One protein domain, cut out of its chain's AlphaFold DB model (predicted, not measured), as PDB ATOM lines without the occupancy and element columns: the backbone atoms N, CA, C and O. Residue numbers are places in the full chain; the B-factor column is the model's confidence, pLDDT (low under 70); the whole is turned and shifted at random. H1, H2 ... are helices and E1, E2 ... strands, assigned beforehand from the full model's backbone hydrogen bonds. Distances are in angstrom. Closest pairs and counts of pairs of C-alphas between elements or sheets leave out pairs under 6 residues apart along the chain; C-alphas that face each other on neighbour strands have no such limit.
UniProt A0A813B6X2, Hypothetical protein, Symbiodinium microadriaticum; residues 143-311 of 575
ATOM      1  N   PRO A 143      40.553 -27.870  22.936       74.94
ATOM      2  CA  PRO A 143      40.834 -27.102  21.736       74.94
ATOM      3  C   PRO A 143      42.219 -26.456  21.832       74.94
ATOM      4  O   PRO A 143      42.699 -26.070  22.901       74.94
ATOM      5  N   ARG A 144      42.882 -26.332  20.686       79.62
ATOM      6  CA  ARG A 144      44.066 -25.496  20.505       79.62
ATOM      7  C   ARG A 144      43.624 -24.048  20.615       79.62
ATOM      8  O   ARG A 144      42.689 -23.668  19.929       79.62
ATOM      9  N   LEU A 145      44.287 -23.228  21.422       83.38
ATOM     10  CA  LEU A 145      43.877 -21.832  21.603       83.38
ATOM     11  C   LEU A 145      44.601 -20.870  20.647       83.38
ATOM     12  O   LEU A 145      45.687 -21.165  20.134       83.38
ATOM     13  N   GLU A 146      44.005 -19.700  20.402       83.88
ATOM     14  CA  GLU A 146      44.640 -18.613  19.656       83.88
ATOM     15  C   GLU A 146      45.919 -18.113  20.360       83.88
ATOM     16  O   GLU A 146      46.000 -17.968  21.586       83.88
ATOM     17  N   ARG A 147      46.947 -17.789  19.558       86.56
ATOM     18  CA  ARG A 147      48.221 -17.254  20.072       86.56
ATOM     19  C   ARG A 147      48.061 -15.873  20.716       86.56
ATOM     20  O   ARG A 147      48.756 -15.575  21.687       86.56
ATOM     21  N   ASN A 148      47.169 -15.048  20.186       87.38
ATOM     22  CA  ASN A 148      46.876 -13.726  20.727       87.38
ATOM     23  C   ASN A 148      45.684 -13.846  21.679       87.38
ATOM     24  O   ASN A 148      44.724 -14.544  21.356       87.38
ATOM     25  N   VAL A 149      45.722 -13.153  22.816       90.25
ATOM     26  CA  VAL A 149      44.505 -12.955  23.617       90.25
ATOM     27  C   VAL A 149      43.552 -11.993  22.900       90.25
ATOM     28  O   VAL A 149      43.981 -11.123  22.135       90.25
ATOM     29  N   GLN A 150      42.257 -12.135  23.156       88.00
ATOM     30  CA  GLN A 150      41.249 -11.145  22.794       88.00
ATOM     31  C   GLN A 150      40.906 -10.322  24.038       88.00
ATOM     32  O   GLN A 150      40.704 -10.891  25.108       88.00
ATOM     33  N   ILE A 151      40.879  -8.994  23.893       88.88
ATOM     34  CA  ILE A 151      40.513  -8.042  24.952       88.88
ATOM     35  C   ILE A 151      39.170  -7.416  24.583       88.88
ATOM     36  O   ILE A 151      39.037  -6.870  23.485       88.88
ATOM     37  N   ARG A 152      38.205  -7.466  25.503       83.75
ATOM     38  CA  ARG A 152      36.859  -6.896  25.360       83.75
ATOM     39  C   ARG A 152      36.559  -5.969  26.534       83.75
ATOM     40  O   ARG A 152      36.533  -6.428  27.675       83.75
ATOM     41  N   LEU A 153      36.297  -4.693  26.255       86.44
ATOM     42  CA  LEU A 153      35.806  -3.743  27.257       86.44
ATOM     43  C   LEU A 153      34.466  -4.232  27.844       86.44
ATOM     44  O   LEU A 153      33.601  -4.692  27.099       86.44
ATOM     45  N   GLN A 154      34.319  -4.156  29.168       85.94
ATOM     46  CA  GLN A 154      33.103  -4.535  29.905       85.94
ATOM     47  C   GLN A 154      32.485  -3.328  30.624       85.94
ATOM     48  O   GLN A 154      31.265  -3.188  30.649       85.94
ATOM     49  N   PHE A 155      33.321  -2.454  31.192       83.38
ATOM     50  CA  PHE A 155      32.905  -1.284  31.963       83.38
ATOM     51  C   PHE A 155      33.921  -0.139  31.837       83.38
ATOM     52  O   PHE A 155      35.118  -0.379  31.697       83.38
ATOM     53  N   GLN A 156      33.443   1.102  31.922       86.75
ATOM     54  CA  GLN A 156      34.248   2.322  31.988       86.75
ATOM     55  C   GLN A 156      33.487   3.341  32.852       86.75
ATOM     56  O   GLN A 156      32.317   3.606  32.573       86.75
ATOM     57  N   SER A 157      34.117   3.901  33.888       84.31
ATOM     58  CA  SER A 157      33.455   4.856  34.790       84.31
ATOM     59  C   SER A 157      33.326   6.265  34.173       84.31
ATOM     60  O   SER A 157      34.103   6.616  33.277       84.31
ATOM     61  N   PRO A 158      32.368   7.106  34.625       82.81
ATOM     62  CA  PRO A 158      32.078   8.411  34.009       82.81
ATOM     63  C   PRO A 158      33.238   9.418  34.030       82.81
ATOM     64  O   PRO A 158      33.289  10.336  33.209       82.81
ATOM     65  N   GLU A 159      34.184   9.266  34.954       85.25
ATOM     66  CA  GLU A 159      35.394  10.086  35.074       85.25
ATOM     67  C   GLU A 159      36.360   9.858  33.897       85.25
ATOM     68  O   GLU A 159      37.191  10.717  33.584       85.25
ATOM     69  N   ILE A 160      36.234   8.725  33.203       84.31
ATOM     70  CA  ILE A 160      37.036   8.355  32.040       84.31
ATOM     71  C   ILE A 160      36.222   8.693  30.794       84.31
ATOM     72  O   ILE A 160      35.179   8.107  30.521       84.31
ATOM     73  N   TYR A 161      36.702   9.661  30.015       83.50
ATOM     74  CA  TYR A 161      36.026  10.102  28.798       83.50
ATOM     75  C   TYR A 161      36.161   9.086  27.661       83.50
ATOM     76  O   TYR A 161      35.211   8.852  26.918       83.50
ATOM     77  N   ASN A 162      37.361   8.531  27.486       87.25
ATOM     78  CA  ASN A 162      37.675   7.603  26.407       87.25
ATOM     79  C   ASN A 162      38.959   6.829  26.723       87.25
ATOM     80  O   ASN A 162      39.907   7.401  27.269       87.25
ATOM     81  N   THR A 163      39.036   5.581  26.275       89.44
ATOM     82  CA  THR A 163      40.286   4.822  26.194       89.44
ATOM     83  C   THR A 163      40.357   4.048  24.882       89.44
ATOM     84  O   THR A 163      39.359   3.933  24.171       89.44
ATOM     85  N   ASP A 164      41.529   3.513  24.546       89.06
ATOM     86  CA  ASP A 164      41.689   2.582  23.430       89.06
ATOM     87  C   ASP A 164      42.079   1.148  23.833       89.06
ATOM     88  O   ASP A 164      42.192   0.279  22.963       89.06
ATOM     89  N   ILE A 165      42.190   0.848  25.137       85.06
ATOM     90  CA  ILE A 165      42.199  -0.546  25.603       85.06
ATOM     91  C   ILE A 165      40.789  -1.143  25.497       85.06
ATOM     92  O   ILE A 165      39.800  -0.526  25.880       85.06
ATOM     93  N   GLY A 166      40.679  -2.332  24.901       70.50
ATOM     94  CA  GLY A 166      39.390  -2.996  24.666       70.50
ATOM     95  C   GLY A 166      38.455  -2.314  23.651       70.50
ATOM     96  O   GLY A 166      37.355  -2.821  23.444       70.50
ATOM     97  N   ALA A 167      38.869  -1.219  23.000       73.75
ATOM     98  CA  ALA A 167      38.051  -0.510  22.017       73.75
ATOM     99  C   ALA A 167      37.732  -1.380  20.784       73.75
ATOM    100  O   ALA A 167      38.613  -2.002  20.183       73.75
ATOM    101  N   GLU A 168      36.458  -1.382  20.380       54.47
ATOM    102  CA  GLU A 168      35.891  -2.302  19.378       54.47
ATOM    103  C   GLU A 168      36.315  -1.998  17.923       54.47
ATOM    104  O   GLU A 168      36.044  -2.770  17.000       54.47
ATOM    105  N   GLN A 169      37.042  -0.899  17.682       65.44
ATOM    106  CA  GLN A 169      37.605  -0.609  16.360       65.44
ATOM    107  C   GLN A 169      38.520  -1.759  15.911       65.44
ATOM    108  O   GLN A 169      39.561  -2.009  16.517       65.44
ATOM    109  N   ARG A 170      38.107  -2.453  14.838       58.16
ATOM    110  CA  ARG A 170      38.650  -3.730  14.327       58.16
ATOM    111  C   ARG A 170      40.141  -3.962  14.619       58.16
ATOM    112  O   ARG A 170      41.007  -3.627  13.816       58.16
ATOM    113  N   GLY A 171      40.415  -4.624  15.745       61.50
ATOM    114  CA  GLY A 171      41.749  -5.081  16.137       61.50
ATOM    115  C   GLY A 171      42.536  -4.188  17.104       61.50
ATOM    116  O   GLY A 171      43.608  -4.620  17.519       61.50
ATOM    117  N   GLN A 172      42.044  -3.018  17.530       66.75
ATOM    118  CA  GLN A 172      42.767  -2.156  18.484       66.75
ATOM    119  C   GLN A 172      42.990  -2.842  19.841       66.75
ATOM    120  O   GLN A 172      44.125  -2.887  20.313       66.75
ATOM    121  N   GLY A 173      41.978  -3.519  20.397       67.00
ATOM    122  CA  GLY A 173      42.147  -4.344  21.605       67.00
ATOM    123  C   GLY A 173      43.229  -5.437  21.496       67.00
ATOM    124  O   GLY A 173      43.840  -5.798  22.497       67.00
ATOM    125  N   ARG A 174      43.556  -5.918  20.282       77.69
ATOM    126  CA  ARG A 174      44.633  -6.907  20.051       77.69
ATOM    127  C   ARG A 174      46.047  -6.302  20.096       77.69
ATOM    128  O   ARG A 174      47.015  -7.057  20.097       77.69
ATOM    129  N   ILE A 175      46.195  -4.974  20.136       85.62
ATOM    130  CA  ILE A 175      47.501  -4.297  20.281       85.62
ATOM    131  C   ILE A 175      48.034  -4.475  21.712       85.62
ATOM    132  O   ILE A 175      49.219  -4.774  21.907       85.62
ATOM    133  N   TYR A 176      47.134  -4.333  22.689       89.56
ATOM    134  CA  TYR A 176      47.420  -4.393  24.124       89.56
ATOM    135  C   TYR A 176      47.409  -5.812  24.704       89.56
ATOM    136  O   TYR A 176      47.894  -6.006  25.809       89.56
ATOM    137  N   GLY A 177      46.928  -6.811  23.959       90.12
ATOM    138  CA  GLY A 177      47.045  -8.220  24.341       90.12
ATOM    139  C   GLY A 177      48.454  -8.786  24.139       90.12
ATOM    140  O   GLY A 177      49.128  -8.468  23.154       90.12
ATOM    141  N   CYS A 178      48.898  -9.654  25.051       92.50
ATOM    142  CA  CYS A 178      50.174 -10.359  24.909       92.50
ATOM    143  C   CYS A 178      50.189 -11.342  23.716       92.50
ATOM    144  O   CYS A 178      49.176 -11.957  23.360       92.50
ATOM    145  N   LYS A 179      51.375 -11.558  23.134       88.06
ATOM    146  CA  LYS A 179      51.633 -12.588  22.098       88.06
ATOM    147  C   LYS A 179      52.122 -13.920  22.671       88.06
ATOM    148  O   LYS A 179      52.148 -14.934  21.961       88.06
ATOM    149  N   SER A 180      52.575 -13.894  23.919       83.44
ATOM    150  CA  SER A 180      52.991 -15.042  24.723       83.44
ATOM    151  C   SER A 180      53.253 -14.579  26.159       83.44
ATOM    152  O   SER A 180      53.970 -13.591  26.300       83.44
ATOM    153  N   PRO A 181      52.749 -15.284  27.186       85.19
ATOM    154  CA  PRO A 181      53.207 -15.081  28.555       85.19
ATOM    155  C   PRO A 181      54.674 -15.493  28.707       85.19
ATOM    156  O   PRO A 181      55.172 -16.331  27.939       85.19
ATOM    157  N   ASP A 182      55.319 -14.930  29.723       85.62
ATOM    158  CA  ASP A 182      56.570 -15.419  30.302       85.62
ATOM    159  C   ASP A 182      56.347 -16.659  31.206       85.62
ATOM    160  O   ASP A 182      55.393 -17.421  31.011       85.62
ATOM    161  N   ALA A 183      57.270 -16.921  32.138       83.88
ATOM    162  CA  ALA A 183      57.191 -18.048  33.070       83.88
ATOM    163  C   ALA A 183      56.174 -17.828  34.207       83.88
ATOM    164  O   ALA A 183      55.583 -18.798  34.682       83.88
ATOM    165  N   ASP A 184      55.951 -16.575  34.601       83.38
ATOM    166  CA  ASP A 184      55.085 -16.173  35.714       83.38
ATOM    167  C   ASP A 184      53.649 -15.863  35.238       83.38
ATOM    168  O   ASP A 184      52.705 -15.766  36.027       83.38
ATOM    169  N   GLY A 185      53.453 -15.787  33.920       84.06
ATOM    170  CA  GLY A 185      52.171 -15.551  33.257       84.06
ATOM    171  C   GLY A 185      51.963 -14.101  32.822       84.06
ATOM    172  O   GLY A 185      50.920 -13.792  32.248       84.06
ATOM    173  N   ILE A 186      52.944 -13.230  33.063       88.75
ATOM    174  CA  ILE A 186      52.884 -11.809  32.735       88.75
ATOM    175  C   ILE A 186      53.183 -11.637  31.233       88.75
ATOM    176  O   ILE A 186      53.812 -12.480  30.583       88.75
ATOM    177  N   GLY A 187      52.627 -10.587  30.626       90.06
ATOM    178  CA  GLY A 187      52.851 -10.273  29.217       90.06
ATOM    179  C   GLY A 187      54.103  -9.435  28.974       90.06
ATOM    180  O   GLY A 187      54.728  -8.902  29.892       90.06
ATOM    181  N   GLU A 188      54.441  -9.275  27.694       94.38
ATOM    182  CA  GLU A 188      55.564  -8.443  27.261       94.38
ATOM    183  C   GLU A 188      55.477  -7.005  27.827       94.38
ATOM    184  O   GLU A 188      54.466  -6.318  27.648       94.38
ATOM    185  N   ALA A 189      56.541  -6.545  28.497       93.50
ATOM    186  CA  ALA A 189      56.685  -5.153  28.921       93.50
ATOM    187  C   ALA A 189      56.836  -4.246  27.692       93.50
ATOM    188  O   ALA A 189      57.611  -4.554  26.780       93.50
ATOM    189  N   VAL A 190      56.108  -3.127  27.646       92.38
ATOM    190  CA  VAL A 190      56.191  -2.160  26.543       92.38
ATOM    191  C   VAL A 190      56.142  -0.714  27.041       92.38
ATOM    192  O   VAL A 190      55.359  -0.357  27.913       92.38
ATOM    193  N   MET A 191      56.933   0.162  26.410       87.94
ATOM    194  CA  MET A 191      56.925   1.608  26.702       87.94
ATOM    195  C   MET A 191      55.671   2.345  26.191       87.94
ATOM    196  O   MET A 191      55.514   3.529  26.467       87.94
ATOM    197  N   LEU A 192      54.801   1.683  25.417       89.25
ATOM    198  CA  LEU A 192      53.562   2.263  24.891       89.25
ATOM    199  C   LEU A 192      52.354   1.680  25.627       89.25
ATOM    200  O   LEU A 192      51.876   0.594  25.293       89.25
ATOM    201  N   HIS A 193      51.870   2.427  26.610       93.56
ATOM    202  CA  HIS A 193      50.672   2.103  27.379       93.56
ATOM    203  C   HIS A 193      49.380   2.561  26.652       93.56
ATOM    204  O   HIS A 193      49.462   3.291  25.655       93.56
ATOM    205  N   PRO A 194      48.179   2.158  27.117       93.94
ATOM    206  CA  PRO A 194      46.902   2.633  26.580       93.94
ATOM    207  C   PRO A 194      46.741   4.152  26.626       93.94
ATOM    208  O   PRO A 194      47.213   4.809  27.554       93.94
ATOM    209  N   GLU A 195      46.028   4.724  25.657       94.56
ATOM    210  CA  GLU A 195      45.622   6.126  25.749       94.56
ATOM    211  C   GLU A 195      44.415   6.257  26.686       94.56
ATOM    212  O   GLU A 195      43.451   5.496  26.579       94.56
ATOM    213  N   ILE A 196      44.460   7.227  27.604       94.50
ATOM    214  CA  ILE A 196      43.384   7.474  28.569       94.50
ATOM    215  C   ILE A 196      43.048   8.967  28.567       94.50
ATOM    216  O   ILE A 196      43.883   9.811  28.899       94.50
ATOM    217  N   ALA A 197      41.819   9.300  28.180       92.12
ATOM    218  CA  ALA A 197      41.252  10.637  28.293       92.12
ATOM    219  C   ALA A 197      40.305  10.694  29.497       92.12
ATOM    220  O   ALA A 197      39.463   9.819  29.679       92.12
ATOM    221  N   LEU A 198      40.433  11.748  30.293       91.12
ATOM    222  CA  LEU A 198      39.801  11.920  31.594       91.12
ATOM    223  C   LEU A 198      38.896  13.159  31.552       91.12
ATOM    224  O   LEU A 198      39.303  14.210  31.042       91.12
ATOM    225  N   ASN A 199      37.696  13.057  32.124       86.94
ATOM    226  CA  ASN A 199      36.755  14.163  32.337       86.94
ATOM    227  C   ASN A 199      37.193  15.040  33.530       86.94
ATOM    228  O   ASN A 199      36.411  15.345  34.423       86.94
ATOM    229  N   ALA A 200      38.468  15.438  33.546       85.62
ATOM    230  CA  ALA A 200      39.038  16.365  34.517       85.62
ATOM    231  C   ALA A 200      39.600  17.605  33.825       85.62
ATOM    232  O   ALA A 200      40.323  17.507  32.825       85.62
ATOM    233  N   LEU A 201      39.346  18.760  34.448       82.56
ATOM    234  CA  LEU A 201      39.977  20.020  34.086       82.56
ATOM    235  C   LEU A 201      41.518  19.912  34.155       82.56
ATOM    236  O   LEU A 201      42.046  19.209  35.023       82.56
ATOM    237  N   PRO A 202      42.247  20.636  33.289       81.06
ATOM    238  CA  PRO A 202      43.705  20.727  33.346       81.06
ATOM    239  C   PRO A 202      44.229  21.372  34.647       81.06
ATOM    240  O   PRO A 202      43.538  22.213  35.233       81.06
ATOM    241  N   PRO A 203      45.484  21.092  35.063       83.12
ATOM    242  CA  PRO A 203      46.069  21.621  36.304       83.12
ATOM    243  C   PRO A 203      46.015  23.151  36.444       83.12
ATOM    244  O   PRO A 203      45.863  23.667  37.550       83.12
ATOM    245  N   ILE A 204      46.124  23.884  35.328       81.81
ATOM    246  CA  ILE A 204      46.106  25.357  35.297       81.81
ATOM    247  C   ILE A 204      44.736  25.962  35.663       81.81
ATOM    248  O   ILE A 204      44.673  27.104  36.105       81.81
ATOM    249  N   PHE A 205      43.651  25.188  35.554       81.75
ATOM    250  CA  PHE A 205      42.287  25.591  35.924       81.75
ATOM    251  C   PHE A 205      41.853  25.005  37.282       81.75
ATOM    252  O   PHE A 205      40.675  24.748  37.506       81.75
ATOM    253  N   GLY A 206      42.810  24.742  38.182       81.62
ATOM    254  CA  GLY A 206      42.555  24.108  39.484       81.62
ATOM    255  C   GLY A 206      42.355  22.588  39.426       81.62
ATOM    256  O   GLY A 206      42.011  21.977  40.436       81.62
ATOM    257  N   GLY A 207      42.577  21.978  38.259       83.44
ATOM    258  CA  GLY A 207      42.409  20.550  38.022       83.44
ATOM    259  C   GLY A 207      43.465  19.645  38.667       83.44
ATOM    260  O   GLY A 207      44.401  20.089  39.340       83.44
ATOM    261  N   LYS A 208      43.316  18.335  38.448       85.44
ATOM    262  CA  LYS A 208      44.178  17.303  39.049       85.44
ATOM    263  C   LYS A 208      45.603  17.413  38.481       85.44
ATOM    264  O   LYS A 208      45.779  17.535  37.273       85.44
ATOM    265  N   ARG A 209      46.632  17.368  39.338       90.12
ATOM    266  CA  ARG A 209      48.050  17.545  38.934       90.12
ATOM    267  C   ARG A 209      48.692  16.283  38.356       90.12
ATOM    268  O   ARG A 209      49.638  16.367  37.576       90.12
ATOM    269  N   GLY A 210      48.183  15.125  38.745       93.19
ATOM    270  CA  GLY A 210      48.676  13.820  38.340       93.19
ATOM    271  C   GLY A 210      47.654  12.739  38.658       93.19
ATOM    272  O   GLY A 210      46.665  12.998  39.352       93.19
ATOM    273  N   VAL A 211      47.904  11.541  38.149       94.75
ATOM    274  CA  VAL A 211      47.115  10.335  38.409       94.75
ATOM    275  C   VAL A 211      48.042   9.147  38.627       94.75
ATOM    276  O   VAL A 211      49.118   9.089  38.042       94.75
ATOM    277  N   HIS A 212      47.611   8.217  39.461       95.56
ATOM    278  CA  HIS A 212      48.213   6.905  39.645       95.56
ATOM    279  C   HIS A 212      47.300   5.886  38.961       95.56
ATOM    280  O   HIS A 212      46.084   5.933  39.153       95.56
ATOM    281  N   VAL A 213      47.873   5.021  38.130       95.81
ATOM    282  CA  VAL A 213      47.162   3.995  37.363       95.81
ATOM    283  C   VAL A 213      47.612   2.629  37.856       95.81
ATOM    284  O   VAL A 213      48.804   2.335  37.811       95.81
ATOM    285  N   HIS A 214      46.656   1.805  38.278       95.88
ATOM    286  CA  HIS A 214      46.875   0.438  38.733       95.88
ATOM    287  C   HIS A 214      46.043  -0.520  37.872       95.88
ATOM    288  O   HIS A 214      44.880  -0.246  37.582       95.88
ATOM    289  N   LEU A 215      46.629  -1.632  37.432       96.38
ATOM    290  CA  LEU A 215      45.986  -2.641  36.591       96.38
ATOM    291  C   LEU A 215      46.215  -4.028  37.179       96.38
ATOM    292  O   LEU A 215      47.331  -4.547  37.126       96.38
ATOM    293  N   GLU A 216      45.144  -4.641  37.663       95.75
ATOM    294  CA  GLU A 216      45.159  -5.959  38.294       95.75
ATOM    295  C   GLU A 216      44.335  -6.959  37.468       95.75
ATOM    296  O   GLU A 216      43.230  -6.643  37.023       95.75
ATOM    297  N   ASP A 217      44.846  -8.178  37.285       95.69
ATOM    298  CA  ASP A 217      44.026  -9.338  36.924       95.69
ATOM    299  C   ASP A 217      43.370  -9.899  38.192       95.69
ATOM    300  O   ASP A 217      44.018 -10.531  39.025       95.69
ATOM    301  N   LEU A 218      42.064  -9.697  38.341       93.94
ATOM    302  CA  LEU A 218      41.284 -10.117  39.509       93.94
ATOM    303  C   LEU A 218      41.095 -11.643  39.592       93.94
ATOM    304  O   LEU A 218      40.513 -12.141  40.555       93.94
ATOM    305  N   THR A 219      41.573 -12.384  38.590       90.94
ATOM    306  CA  THR A 219      41.462 -13.846  38.480       90.94
ATOM    307  C   THR A 219      42.627 -14.570  39.155       90.94
ATOM    308  O   THR A 219      42.458 -15.703  39.612       90.94
ATOM    309  N   ASP A 220      43.811 -13.945  39.196       92.62
ATOM    310  CA  ASP A 220      45.011 -14.475  39.862       92.62
ATOM    311  C   ASP A 220      45.802 -13.442  40.696       92.62
ATOM    312  O   ASP A 220      46.849 -13.777  41.254       92.62
ATOM    313  N   HIS A 221      45.260 -12.228  40.847       93.50
ATOM    314  CA  HIS A 221      45.776 -11.098  41.629       93.50
ATOM    315  C   HIS A 221      47.162 -10.589  41.204       93.50
ATOM    316  O   HIS A 221      47.912 -10.043  42.017       93.50
ATOM    317  N   LYS A 222      47.514 -10.735  39.920       94.62
ATOM    318  CA  LYS A 222      48.738 -10.148  39.355       94.62
ATOM    319  C   LYS A 222      48.527  -8.716  38.895       94.62
ATOM    320  O   LYS A 222      47.550  -8.392  38.225       94.62
ATOM    321  N   VAL A 223      49.519  -7.882  39.187       95.31
ATOM    322  CA  VAL A 223      49.588  -6.492  38.738       95.31
ATOM    323  C   VAL A 223      50.352  -6.433  37.414       95.31
ATOM    324  O   VAL A 223      51.462  -6.950  37.306       95.31
ATOM    325  N   PHE A 224      49.748  -5.815  36.400       95.94
ATOM    326  CA  PHE A 224      50.308  -5.653  35.051       95.94
ATOM    327  C   PHE A 224      50.736  -4.206  34.751       95.94
ATOM    328  O   PHE A 224      51.459  -3.956  33.788       95.94
ATOM    329  N   TRP A 225      50.297  -3.241  35.556       97.12
ATOM    330  CA  TRP A 225      50.710  -1.841  35.478       97.12
ATOM    331  C   TRP A 225      50.482  -1.208  36.849       97.12
ATOM    332  O   TRP A 225      49.406  -1.371  37.415       97.12
ATOM    333  N   ASP A 226      51.476  -0.512  37.380       96.69
ATOM    334  CA  ASP A 226      51.358   0.304  38.589       96.69
ATOM    335  C   ASP A 226      52.287   1.500  38.387       96.69
ATOM    336  O   ASP A 226      53.494   1.305  38.241       96.69
ATOM    337  N   ALA A 227      51.721   2.692  38.180       96.88
ATOM    338  CA  ALA A 227      52.462   3.824  37.629       96.88
ATOM    339  C   ALA A 227      51.868   5.194  37.984       96.88
ATOM    340  O   ALA A 227      50.680   5.452  37.779       96.88
ATOM    341  N   GLU A 228      52.721   6.130  38.407       96.81
ATOM    342  CA  GLU A 228      52.355   7.544  38.559       96.81
ATOM    343  C   GLU A 228      52.603   8.362  37.281       96.81
ATOM    344  O   GLU A 228      53.661   8.283  36.659       96.81
ATOM    345  N   PHE A 229      51.662   9.241  36.926       96.00
ATOM    346  CA  PHE A 229      51.737  10.141  35.776       96.00
ATOM    347  C   PHE A 229      51.468  11.594  36.169       96.00
ATOM    348  O   PHE A 229      50.439  11.921  36.765       96.00
ATOM    349  N   LYS A 230      52.342  12.511  35.735       94.69
ATOM    350  CA  LYS A 230      52.065  13.957  35.777       94.69
ATOM    351  C   LYS A 230      51.158  14.319  34.610       94.69
ATOM    352  O   LYS A 230      51.502  14.064  33.456       94.69
ATOM    353  N   LEU A 231      50.017  14.938  34.898       91.62
ATOM    354  CA  LEU A 231      49.130  15.421  33.848       91.62
ATOM    355  C   LEU A 231      49.721  16.698  33.219       91.62
ATOM    356  O   LEU A 231      50.274  17.537  33.938       91.62
ATOM    357  N   PRO A 232      49.642  16.869  31.886       87.38
ATOM    358  CA  PRO A 232      50.213  18.035  31.225       87.38
ATOM    359  C   PRO A 232      49.507  19.309  31.701       87.38
ATOM    360  O   PRO A 232      48.283  19.403  31.664       87.38
ATOM    361  N   MET A 233      50.282  20.320  32.106       86.12
ATOM    362  CA  MET A 233      49.739  21.611  32.559       86.12
ATOM    363  C   MET A 233      48.894  22.303  31.473       86.12
ATOM    364  O   MET A 233      47.969  23.051  31.791       86.12
ATOM    365  N   PHE A 234      49.194  22.030  30.200       80.06
ATOM    366  CA  PHE A 234      48.509  22.588  29.042       80.06
ATOM    367  C   PHE A 234      48.503  21.594  27.866       80.06
ATOM    368  O   PHE A 234      49.565  21.270  27.334       80.06
ATOM    369  N   ASP A 235      47.323  21.137  27.433       79.81
ATOM    370  CA  ASP A 235      47.122  20.512  26.120       79.81
ATOM    371  C   ASP A 235      46.194  21.411  25.278       79.81
ATOM    372  O   ASP A 235      44.993  21.476  25.552       79.81
ATOM    373  N   PRO A 236      46.700  22.130  24.258       73.94
ATOM    374  CA  PRO A 236      45.919  23.155  23.560       73.94
ATOM    375  C   PRO A 236      44.674  22.627  22.835       73.94
ATOM    376  O   PRO A 236      43.791  23.419  22.516       73.94
ATOM    377  N   ILE A 237      44.592  21.319  22.559       73.81
ATOM    378  CA  ILE A 237      43.466  20.716  21.837       73.81
ATOM    379  C   ILE A 237      42.399  20.237  22.829       73.81
ATOM    380  O   ILE A 237      41.217  20.530  22.649       73.81
ATOM    381  N   MET A 238      42.799  19.528  23.890       63.81
ATOM    382  CA  MET A 238      41.849  18.932  24.842       63.81
ATOM    383  C   MET A 238      41.341  19.928  25.898       63.81
ATOM    384  O   MET A 238      40.185  19.828  26.321       63.81
ATOM    385  N   ASN A 239      42.147  20.937  26.260       61.12
ATOM    386  CA  ASN A 239      41.791  21.949  27.263       61.12
ATOM    387  C   ASN A 239      40.491  22.706  26.923       61.12
ATOM    388  O   ASN A 239      39.745  23.069  27.829       61.12
ATOM    389  N   ILE A 240      40.194  22.916  25.632       64.38
ATOM    390  CA  ILE A 240      38.980  23.612  25.152       64.38
ATOM    391  C   ILE A 240      37.695  22.846  25.527       64.38
ATOM    392  O   ILE A 240      36.626  23.441  25.634       64.38
ATOM    393  N   VAL A 241      37.795  21.532  25.750       74.56
ATOM    394  CA  VAL A 241      36.670  20.628  26.053       74.56
ATOM    395  C   VAL A 241      36.688  20.177  27.525       74.56
ATOM    396  O   VAL A 241      36.037  19.194  27.874       74.56
ATOM    397  N   GLY A 242      37.461  20.855  28.385       80.25
ATOM    398  CA  GLY A 242      37.550  20.557  29.821       80.25
ATOM    399  C   GLY A 242      38.147  19.185  30.156       80.25
ATOM    400  O   GLY A 242      37.847  18.640  31.214       80.25
ATOM    401  N   LYS A 243      38.950  18.609  29.251       86.69
ATOM    402  CA  LYS A 243      39.455  17.231  29.338       86.69
ATOM    403  C   LYS A 243      40.970  17.190  29.369       86.69
ATOM    404  O   LYS A 243      41.635  17.968  28.688       86.69
ATOM    405  N   THR A 244      41.504  16.208  30.084       89.38
ATOM    406  CA  THR A 244      42.947  15.972  30.212       89.38
ATOM    407  C   THR A 244      43.279  14.554  29.738       89.38
ATOM    408  O   THR A 244      42.426  13.670  29.799       89.38
ATOM    409  N   ARG A 245      44.480  14.315  29.193       92.12
ATOM    410  CA  ARG A 245      44.810  13.050  28.509       92.12
ATOM    411  C   ARG A 245      46.208  12.542  28.848       92.12
ATOM    412  O   ARG A 245      47.184  13.274  28.677       92.12
ATOM    413  N   ILE A 246      46.299  11.272  29.237       94.19
ATOM    414  CA  ILE A 246      47.548  10.504  29.244       94.19
ATOM    415  C   ILE A 246      47.736   9.958  27.824       94.19
ATOM    416  O   ILE A 246      46.895   9.209  27.322       94.19
ATOM    417  N   LYS A 247      48.798  10.383  27.139       94.12
ATOM    418  CA  LYS A 247      49.109   9.956  25.766       94.12
ATOM    419  C   LYS A 247      49.936   8.682  25.841       94.12
ATOM    420  O   LYS A 247      50.715   8.548  26.771       94.12
ATOM    421  N   LYS A 248      49.875   7.808  24.832       94.50
ATOM    422  CA  LYS A 248      50.662   6.548  24.788       94.50
ATOM    423  C   LYS A 248      52.179   6.711  24.967       94.50
ATOM    424  O   LYS A 248      52.880   5.732  25.174       94.50
ATOM    425  N   THR A 249      52.680   7.930  24.772       93.88
ATOM    426  CA  THR A 249      54.091   8.327  24.866       93.88
ATOM    427  C   THR A 249      54.376   9.210  26.086       93.88
ATOM    428  O   THR A 249      55.424   9.851  26.140       93.88
ATOM    429  N   THR A 250      53.434   9.341  27.025       94.44
ATOM    430  CA  THR A 250      53.680  10.013  28.302       94.44
ATOM    431  C   THR A 250      54.524   9.073  29.159       94.44
ATOM    432  O   THR A 250      54.127   7.943  29.413       94.44
ATOM    433  N   ALA A 251      55.696   9.518  29.608       94.81
ATOM    434  CA  ALA A 251      56.498   8.715  30.525       94.81
ATOM    435  C   ALA A 251      55.865   8.688  31.933       94.81
ATOM    436  O   ALA A 251      55.389   9.737  32.389       94.81
ATOM    437  N   PRO A 252      55.887   7.540  32.637       96.38
ATOM    438  CA  PRO A 252      55.604   7.495  34.069       96.38
ATOM    439  C   PRO A 252      56.665   8.274  34.863       96.38
ATOM    440  O   PRO A 252      57.746   8.599  34.364       96.38
ATOM    441  N   MET A 253      56.357   8.593  36.119       95.56
ATOM    442  CA  MET A 253      57.253   9.328  37.017       95.56
ATOM    443  C   MET A 253      58.471   8.501  37.447       95.56
ATOM    444  O   MET A 253      59.527   9.084  37.694       95.56
ATOM    445  N   ASN A 254      58.349   7.173  37.469       94.44
ATOM    446  CA  ASN A 254      59.449   6.226  37.600       94.44
ATOM    447  C   ASN A 254      59.503   5.327  36.351       94.44
ATOM    448  O   ASN A 254      58.507   4.742  35.947       94.44
ATOM    449  N   MET A 255      60.674   5.197  35.726       89.69
ATOM    450  CA  MET A 255      60.846   4.449  34.465       89.69
ATOM    451  C   MET A 255      60.829   2.916  34.636       89.69
ATOM    452  O   MET A 255      60.857   2.187  33.639       89.69
ATOM    453  N   ALA A 256      60.797   2.419  35.878       91.38
ATOM    454  CA  ALA A 256      60.546   1.007  36.165       91.38
ATOM    455  C   ALA A 256      59.051   0.633  36.068       91.38
ATOM    456  O   ALA A 256      58.745  -0.538  35.859       91.38
ATOM    457  N   ASP A 257      58.146   1.616  36.148       92.69
ATOM    458  CA  ASP A 257      56.683   1.466  36.188       92.69
ATOM    459  C   ASP A 257      56.097   1.167  34.787       92.69
ATOM    460  O   ASP A 257      55.308   1.928  34.213       92.69
ATOM    461  N   GLN A 258      56.563   0.088  34.157       94.00
ATOM    462  CA  GLN A 258      56.246  -0.228  32.764       94.00
ATOM    463  C   GLN A 258      54.888  -0.924  32.627       94.00
ATOM    464  O   GLN A 258      54.479  -1.717  33.472       94.00
ATOM    465  N   PHE A 259      54.191  -0.654  31.522       96.12
ATOM    466  CA  PHE A 259      52.960  -1.362  31.182       96.12
ATOM    467  C   PHE A 259      53.308  -2.751  30.631       96.12
ATOM    468  O   PHE A 259      53.850  -2.882  29.526       96.12
ATOM    469  N   HIS A 260      52.978  -3.794  31.388       96.12
ATOM    470  CA  HIS A 260      52.949  -5.163  30.894       96.12
ATOM    471  C   HIS A 260      51.600  -5.437  30.243       96.12
ATOM    472  O   HIS A 260      50.539  -5.094  30.762       96.12
ATOM    473  N   LYS A 261      51.624  -6.095  29.086       95.69
ATOM    474  CA  LYS A 261      50.385  -6.427  28.382       95.69
ATOM    475  C   LYS A 261      49.541  -7.453  29.147       95.69
ATOM    476  O   LYS A 261      50.075  -8.522  29.447       95.69
ATOM    477  N   PRO A 262      48.230  -7.216  29.349       94.88
ATOM    478  CA  PRO A 262      47.292  -8.232  29.811       94.88
ATOM    479  C   PRO A 262      47.469  -9.565  29.084       94.88
ATOM    480  O   PRO A 262      47.532  -9.628  27.845       94.88
ATOM    481  N   CYS A 263      47.596 -10.631  29.869       92.88
ATOM    482  CA  CYS A 263      47.993 -11.935  29.371       92.88
ATOM    483  C   CYS A 263      47.295 -13.071  30.108       92.88
ATOM    484  O   CYS A 263      47.003 -12.980  31.290       92.88
ATOM    485  N   VAL A 264      47.055 -14.154  29.374       91.31
ATOM    486  CA  VAL A 264      46.447 -15.395  29.867       91.31
ATOM    487  C   VAL A 264      47.397 -16.546  29.507       91.31
ATOM    488  O   VAL A 264      47.959 -16.520  28.396       91.31
ATOM    489  N   PRO A 265      47.609 -17.555  30.375       89.44
ATOM    490  CA  PRO A 265      48.422 -18.732  30.060       89.44
ATOM    491  C   PRO A 265      47.995 -19.410  28.750       89.44
ATOM    492  O   PRO A 265      46.840 -19.327  28.345       89.44
ATOM    493  N   LYS A 266      48.921 -20.071  28.040       86.12
ATOM    494  CA  LYS A 266      48.638 -20.648  26.703       86.12
ATOM    495  C   LYS A 266      47.580 -21.754  26.715       86.12
ATOM    496  O   LYS A 266      46.930 -21.956  25.695       86.12
ATOM    497  N   ASP A 267      47.439 -22.428  27.852       81.50
ATOM    498  CA  ASP A 267      46.560 -23.579  28.060       81.50
ATOM    499  C   ASP A 267      45.362 -23.250  28.975       81.50
ATOM    500  O   ASP A 267      44.616 -24.156  29.350       81.50
ATOM    501  N   ASP A 268      45.176 -21.976  29.353       84.00
ATOM    502  CA  ASP A 268      44.001 -21.536  30.111       84.00
ATOM    503  C   ASP A 268      42.929 -20.975  29.169       84.00
ATOM    504  O   ASP A 268      43.185 -20.101  28.337       84.00
ATOM    505  N   MET A 269      41.725 -21.528  29.299       81.94
ATOM    506  CA  MET A 269      40.541 -21.188  28.504       81.94
ATOM    507  C   MET A 269      39.594 -20.247  29.252       81.94
ATOM    508  O   MET A 269      38.615 -19.779  28.668       81.94
ATOM    509  N   ARG A 270      39.830 -20.010  30.549       86.38
ATOM    510  CA  ARG A 270      38.954 -19.187  31.386       86.38
ATOM    511  C   ARG A 270      38.974 -17.727  30.909       86.38
ATOM    512  O   ARG A 270      40.011 -17.256  30.442       86.38
ATOM    513  N   PRO A 271      37.856 -16.992  31.029       90.25
ATOM    514  CA  PRO A 271      37.899 -15.542  30.957       90.25
ATOM    515  C   PRO A 271      38.629 -15.007  32.193       90.25
ATOM    516  O   PRO A 271      38.299 -15.384  33.318       90.25
ATOM    517  N   HIS A 272      39.608 -14.137  31.975       93.25
ATOM    518  CA  HIS A 272      40.263 -13.371  33.029       93.25
ATOM    519  C   HIS A 272      39.672 -11.956  33.077       93.25
ATOM    520  O   HIS A 272      39.410 -11.354  32.030       93.25
ATOM    521  N   PHE A 273      39.449 -11.427  34.279       93.62
ATOM    522  CA  PHE A 273      38.840 -10.114  34.503       93.62
ATOM    523  C   PHE A 273      39.889  -9.122  34.992       93.62
ATOM    524  O   PHE A 273      40.408  -9.252  36.094       93.62
ATOM    525  N   PHE A 274      40.184  -8.121  34.171       94.56
ATOM    526  CA  PHE A 274      41.143  -7.073  34.480       94.56
ATOM    527  C   PHE A 274      40.406  -5.806  34.913       94.56
ATOM    528  O   PHE A 274      39.442  -5.393  34.258       94.56
ATOM    529  N   ASP A 275      40.878  -5.179  35.988       94.44
ATOM    530  CA  ASP A 275      40.399  -3.882  36.465       94.44
ATOM    531  C   ASP A 275      41.548  -2.871  36.417       94.44
ATOM    532  O   ASP A 275      42.594  -3.072  37.038       94.44
ATOM    533  N   LEU A 276      41.364  -1.806  35.639       95.00
ATOM    534  CA  LEU A 276      42.282  -0.675  35.556       95.00
ATOM    535  C   LEU A 276      41.701   0.464  36.392       95.00
ATOM    536  O   LEU A 276      40.812   1.178  35.919       95.00
ATOM    537  N   SER A 277      42.193   0.635  37.617       93.56
ATOM    538  CA  SER A 277      41.790   1.735  38.487       93.56
ATOM    539  C   SER A 277      42.717   2.944  38.326       93.56
ATOM    540  O   SER A 277      43.907   2.831  38.011       93.56
ATOM    541  N   ILE A 278      42.150   4.139  38.485       93.69
ATOM    542  CA  ILE A 278      42.842   5.415  38.314       93.69
ATOM    543  C   ILE A 278      42.523   6.315  39.506       93.69
ATOM    544  O   ILE A 278      41.402   6.812  39.667       93.69
ATOM    545  N   ARG A 279      43.549   6.571  40.316       91.44
ATOM    546  CA  ARG A 279      43.522   7.455  41.487       91.44
ATOM    547  C   ARG A 279      44.098   8.818  41.119       91.44
ATOM    548  O   ARG A 279      44.989   8.917  40.278       91.44
ATOM    549  N   THR A 280      43.636   9.888  41.754       90.44
ATOM    550  CA  THR A 280      44.216  11.229  41.580       90.44
ATOM    551  C   THR A 280      45.361  11.465  42.560       90.44
ATOM    552  O   THR A 280      45.236  11.211  43.754       90.44
ATOM    553  N   LEU A 281      46.476  12.026  42.082       85.62
ATOM    554  CA  LEU A 281      47.579  12.476  42.940       85.62
ATOM    555  C   LEU A 281      47.211  13.835  43.564       85.62
ATOM    556  O   LEU A 281      47.625  14.899  43.091       85.62
ATOM    557  N   GLY A 282      46.343  13.797  44.578       75.00
ATOM    558  CA  GLY A 282      45.777  14.962  45.262       75.00
ATOM    559  C   GLY A 282      44.347  14.705  45.750       75.00
ATOM    560  O   GLY A 282      44.022  13.595  46.146       75.00
ATOM    561  N   LYS A 283      43.487  15.734  45.707       60.78
ATOM    562  CA  LYS A 283      42.051  15.605  46.024       60.78
ATOM    563  C   LYS A 283      41.387  14.505  45.186       60.78
ATOM    564  O   LYS A 283      41.656  14.444  43.978       60.78
ATOM    565  N   TYR A 284      40.494  13.726  45.800       64.88
ATOM    566  CA  TYR A 284      39.700  12.674  45.153       64.88
ATOM    567  C   TYR A 284      38.896  13.209  43.958       64.88
ATOM    568  O   TYR A 284      38.803  14.426  43.769       64.88
ATOM    569  N   TRP A 285      38.371  12.321  43.103       65.19
ATOM    570  CA  TRP A 285      37.805  12.692  41.796       65.19
ATOM    571  C   TRP A 285      36.791  13.841  41.868       65.19
ATOM    572  O   TRP A 285      37.052  14.848  41.213       65.19
ATOM    573  N   ASP A 286      35.795  13.774  42.755       58.47
ATOM    574  CA  ASP A 286      35.121  14.944  43.340       58.47
ATOM    575  C   ASP A 286      34.594  14.599  44.745       58.47
ATOM    576  O   ASP A 286      33.826  13.655  44.901       58.47
ATOM    577  N   ASP A 287      34.953  15.395  45.759       46.34
ATOM    578  CA  ASP A 287      34.589  15.201  47.181       46.34
ATOM    579  C   ASP A 287      33.105  15.522  47.506       46.34
ATOM    580  O   ASP A 287      32.759  15.784  48.654       46.34
ATOM    581  N   ILE A 288      32.243  15.650  46.490       49.16
ATOM    582  CA  ILE A 288      30.960  16.381  46.578       49.16
ATOM    583  C   ILE A 288      29.744  15.516  46.178       49.16
ATOM    584  O   ILE A 288      28.606  15.935  46.360       49.16
ATOM    585  N   VAL A 289      29.952  14.297  45.659       47.25
ATOM    586  CA  VAL A 289      28.869  13.414  45.173       47.25
ATOM    587  C   VAL A 289      28.963  12.036  45.833       47.25
ATOM    588  O   VAL A 289      29.303  11.041  45.197       47.25
ATOM    589  N   GLU A 290      28.693  11.995  47.137       46.28
ATOM    590  CA  GLU A 290      28.927  10.817  47.989       46.28
ATOM    591  C   GLU A 290      27.811   9.748  47.906       46.28
ATOM    592  O   GLU A 290      28.035   8.598  48.269       46.28
ATOM    593  N   GLU A 291      26.614  10.092  47.404       49.66
ATOM    594  CA  GLU A 291      25.397   9.300  47.673       49.66
ATOM    595  C   GLU A 291      24.914   8.366  46.531       49.66
ATOM    596  O   GLU A 291      24.267   7.365  46.827       49.66
ATOM    597  N   TRP A 292      25.208   8.635  45.242       44.25
ATOM    598  CA  TRP A 292      24.492   7.964  44.121       44.25
ATOM    599  C   TRP A 292      25.287   7.519  42.870       44.25
ATOM    600  O   TRP A 292      24.676   7.081  41.893       44.25
ATOM    601  N   ARG A 293      26.630   7.560  42.842       50.66
ATOM    602  CA  ARG A 293      27.383   7.046  41.672       50.66
ATOM    603  C   ARG A 293      27.661   5.535  41.753       50.66
ATOM    604  O   ARG A 293      28.251   5.087  42.737       50.66
ATOM    605  N   PRO A 294      27.386   4.742  40.694       47.78
ATOM    606  CA  PRO A 294      27.845   3.359  40.582       47.78
ATOM    607  C   PRO A 294      29.333   3.297  40.180       47.78
ATOM    608  O   PRO A 294      29.696   2.654  39.199       47.78
ATOM    609  N   ASN A 295      30.213   3.942  40.953       48.72
ATOM    610  CA  ASN A 295      31.669   3.929  40.739       48.72
ATOM    611  C   ASN A 295      32.342   2.640  41.255       48.72
ATOM    612  O   ASN A 295      33.561   2.575  41.381       48.72
ATOM    613  N   LYS A 296      31.554   1.596  41.530       54.06
ATOM    614  CA  LYS A 296      32.049   0.262  41.874       54.06
ATOM    615  C   LYS A 296      32.583  -0.398  40.601       54.06
ATOM    616  O   LYS A 296      31.799  -0.735  39.713       54.06
ATOM    617  N   GLY A 297      33.901  -0.564  40.515       55.75
ATOM    618  CA  GLY A 297      34.538  -1.386  39.487       55.75
ATOM    619  C   GLY A 297      34.397  -2.887  39.776       55.75
ATOM    620  O   GLY A 297      33.413  -3.341  40.364       55.75
ATOM    621  N   PHE A 298      35.434  -3.647  39.411       53.41
ATOM    622  CA  PHE A 298      35.744  -4.990  39.930       53.41
ATOM    623  C   PHE A 298      35.626  -5.106  41.461       53.41
ATOM    624  O   PHE A 298      35.181  -6.116  42.015       53.41
ATOM    625  N   LYS A 299      36.069  -4.049  42.144       59.31
ATOM    626  CA  LYS A 299      36.174  -3.946  43.599       59.31
ATOM    627  C   LYS A 299      35.598  -2.620  44.095       59.31
ATOM    628  O   LYS A 299      35.450  -1.662  43.342       59.31
ATOM    629  N   ASP A 300      35.301  -2.576  45.388       59.31
ATOM    630  CA  ASP A 300      34.695  -1.436  46.085       59.31
ATOM    631  C   ASP A 300      35.775  -0.647  46.854       59.31
ATOM    632  O   ASP A 300      35.759  -0.552  48.078       59.31
ATOM    633  N   ASN A 301      36.795  -0.168  46.130       57.91
ATOM    634  CA  ASN A 301      38.045   0.344  46.714       57.91
ATOM    635  C   ASN A 301      38.020   1.842  47.096       57.91
ATOM    636  O   ASN A 301      39.018   2.361  47.601       57.91
ATOM    637  N   GLY A 302      36.903   2.542  46.872       64.56
ATOM    638  CA  GLY A 302      36.741   3.976  47.141       64.56
ATOM    639  C   GLY A 302      36.491   4.808  45.873       64.56
ATOM    640  O   GLY A 302      36.094   4.255  44.847       64.56
ATOM    641  N   PRO A 303      36.687   6.142  45.920       71.25
ATOM    642  CA  PRO A 303      36.418   7.049  44.803       71.25
ATOM    643  C   PRO A 303      37.537   6.992  43.747       71.25
ATOM    644  O   PRO A 303      38.296   7.946  43.557       71.25
ATOM    645  N   GLU A 304      37.639   5.855  43.069       83.88
ATOM    646  CA  GLU A 304      38.526   5.616  41.931       83.88
ATOM    647  C   GLU A 304      37.744   5.676  40.612       83.88
ATOM    648  O   GLU A 304      36.532   5.464  40.574       83.88
ATOM    649  N   ALA A 305      38.446   5.952  39.516       87.94
ATOM    650  CA  ALA A 305      37.898   5.802  38.174       87.94
ATOM    651  C   ALA A 305      38.336   4.448  37.595       87.94
ATOM    652  O   ALA A 305      39.495   4.080  37.757       87.94
ATOM    653  N   HIS A 306      37.445   3.707  36.933       89.50
ATOM    654  CA  HIS A 306      37.659   2.288  36.602       89.50
ATOM    655  C   HIS A 306      37.462   1.972  35.111       89.50
ATOM    656  O   HIS A 306      36.507   2.450  34.494       89.50
ATOM    657  N   ILE A 307      38.309   1.101  34.550       91.06
ATOM    658  CA  ILE A 307      38.113   0.452  33.242       91.06
ATOM    659  C   ILE A 307      38.168  -1.066  33.435       91.06
ATOM    660  O   ILE A 307      39.244  -1.650  33.560       91.06
ATOM    661  N   GLY A 308      37.004  -1.712  33.428       91.12
ATOM    662  CA  GLY A 308      36.891  -3.164  33.522       91.12
ATOM    663  C   GLY A 308      36.916  -3.807  32.138       91.12
ATOM    664  O   GLY A 308      36.099  -3.460  31.278       91.12
ATOM    665  N   PHE A 309      37.804  -4.772  31.902       92.19
ATOM    666  CA  PHE A 309      37.856  -5.510  30.638       92.19
ATOM    667  C   PHE A 309      38.145  -7.004  30.822       92.19
ATOM    668  O   PHE A 309      38.841  -7.433  31.736       92.19
ATOM    669  N   LEU A 310      37.584  -7.815  29.926       91.12
ATOM    670  CA  LEU A 310      37.750  -9.265  29.897       91.12
ATOM    671  C   LEU A 310      38.852  -9.631  28.905       91.12
ATOM    672  O   LEU A 310      38.880  -9.112  27.784       91.12
ATOM    673  N   VAL A 311      39.726 -10.552  29.303       92.00
ATOM    674  CA  VAL A 311      40.809 -11.088  28.475       92.00
ATOM    675  C   VAL A 311      40.686 -12.605  28.407       92.00
ATOM    676  O   VAL A 311      40.580 -13.273  29.430       92.00
TER     677      VAL A 311
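Overview. This is residues 143 to 311 of the 575 residues of the protein "Hypothetical protein" of Symbiodinium microadriaticum (UniProt A0A813B6X2). Little regular structure is found here: long loops join a curled, twisted wall of five strands, E1 E8 E7 E4 E5, and a small sheet, E2 E3 E6, near one end of it. Both are antiparallel. Of 169 printed residues, 54 are in named elements, mostly strand, in the order E1 E2 H1 E3 E4 E5 E6 E7 E8. The whole is compact, radius of gyration of the C-alphas 16.2 A, spanning 54 by 35 by 30 A.

Along the chain. Find C-alpha 150 at (41.249, -11.145, 22.794); E1 runs to 156. Next come E2, 160 to 163, H1, 173 to 176, E3, 196 to 198, E4, 210 to 217, 23.7 A, E5, 222 to 230, 24.6 A, E6, 244 to 246, E7, 272 to 280, 26.3 A, and E8, 305 to 311, ending at (40.809, -11.088, 28.475).

Arrangement. Look at hairpins E4 and E5, N 213 to O 227, 2.9 A, and E7 and E8, N 274 to O 309, 2.9 A. H1, too short for an O i to N i+4 pair, only grazes the larger sheet; C-alphas 151 and 173 are closest, 5.2 A.

Size, cuts and confidence. The printed part has no cut. The E6 to E7 link is long, 25 residues. Residues 168 to 173, 238 to 240 and 283 to 302 are under 70 in pLDDT.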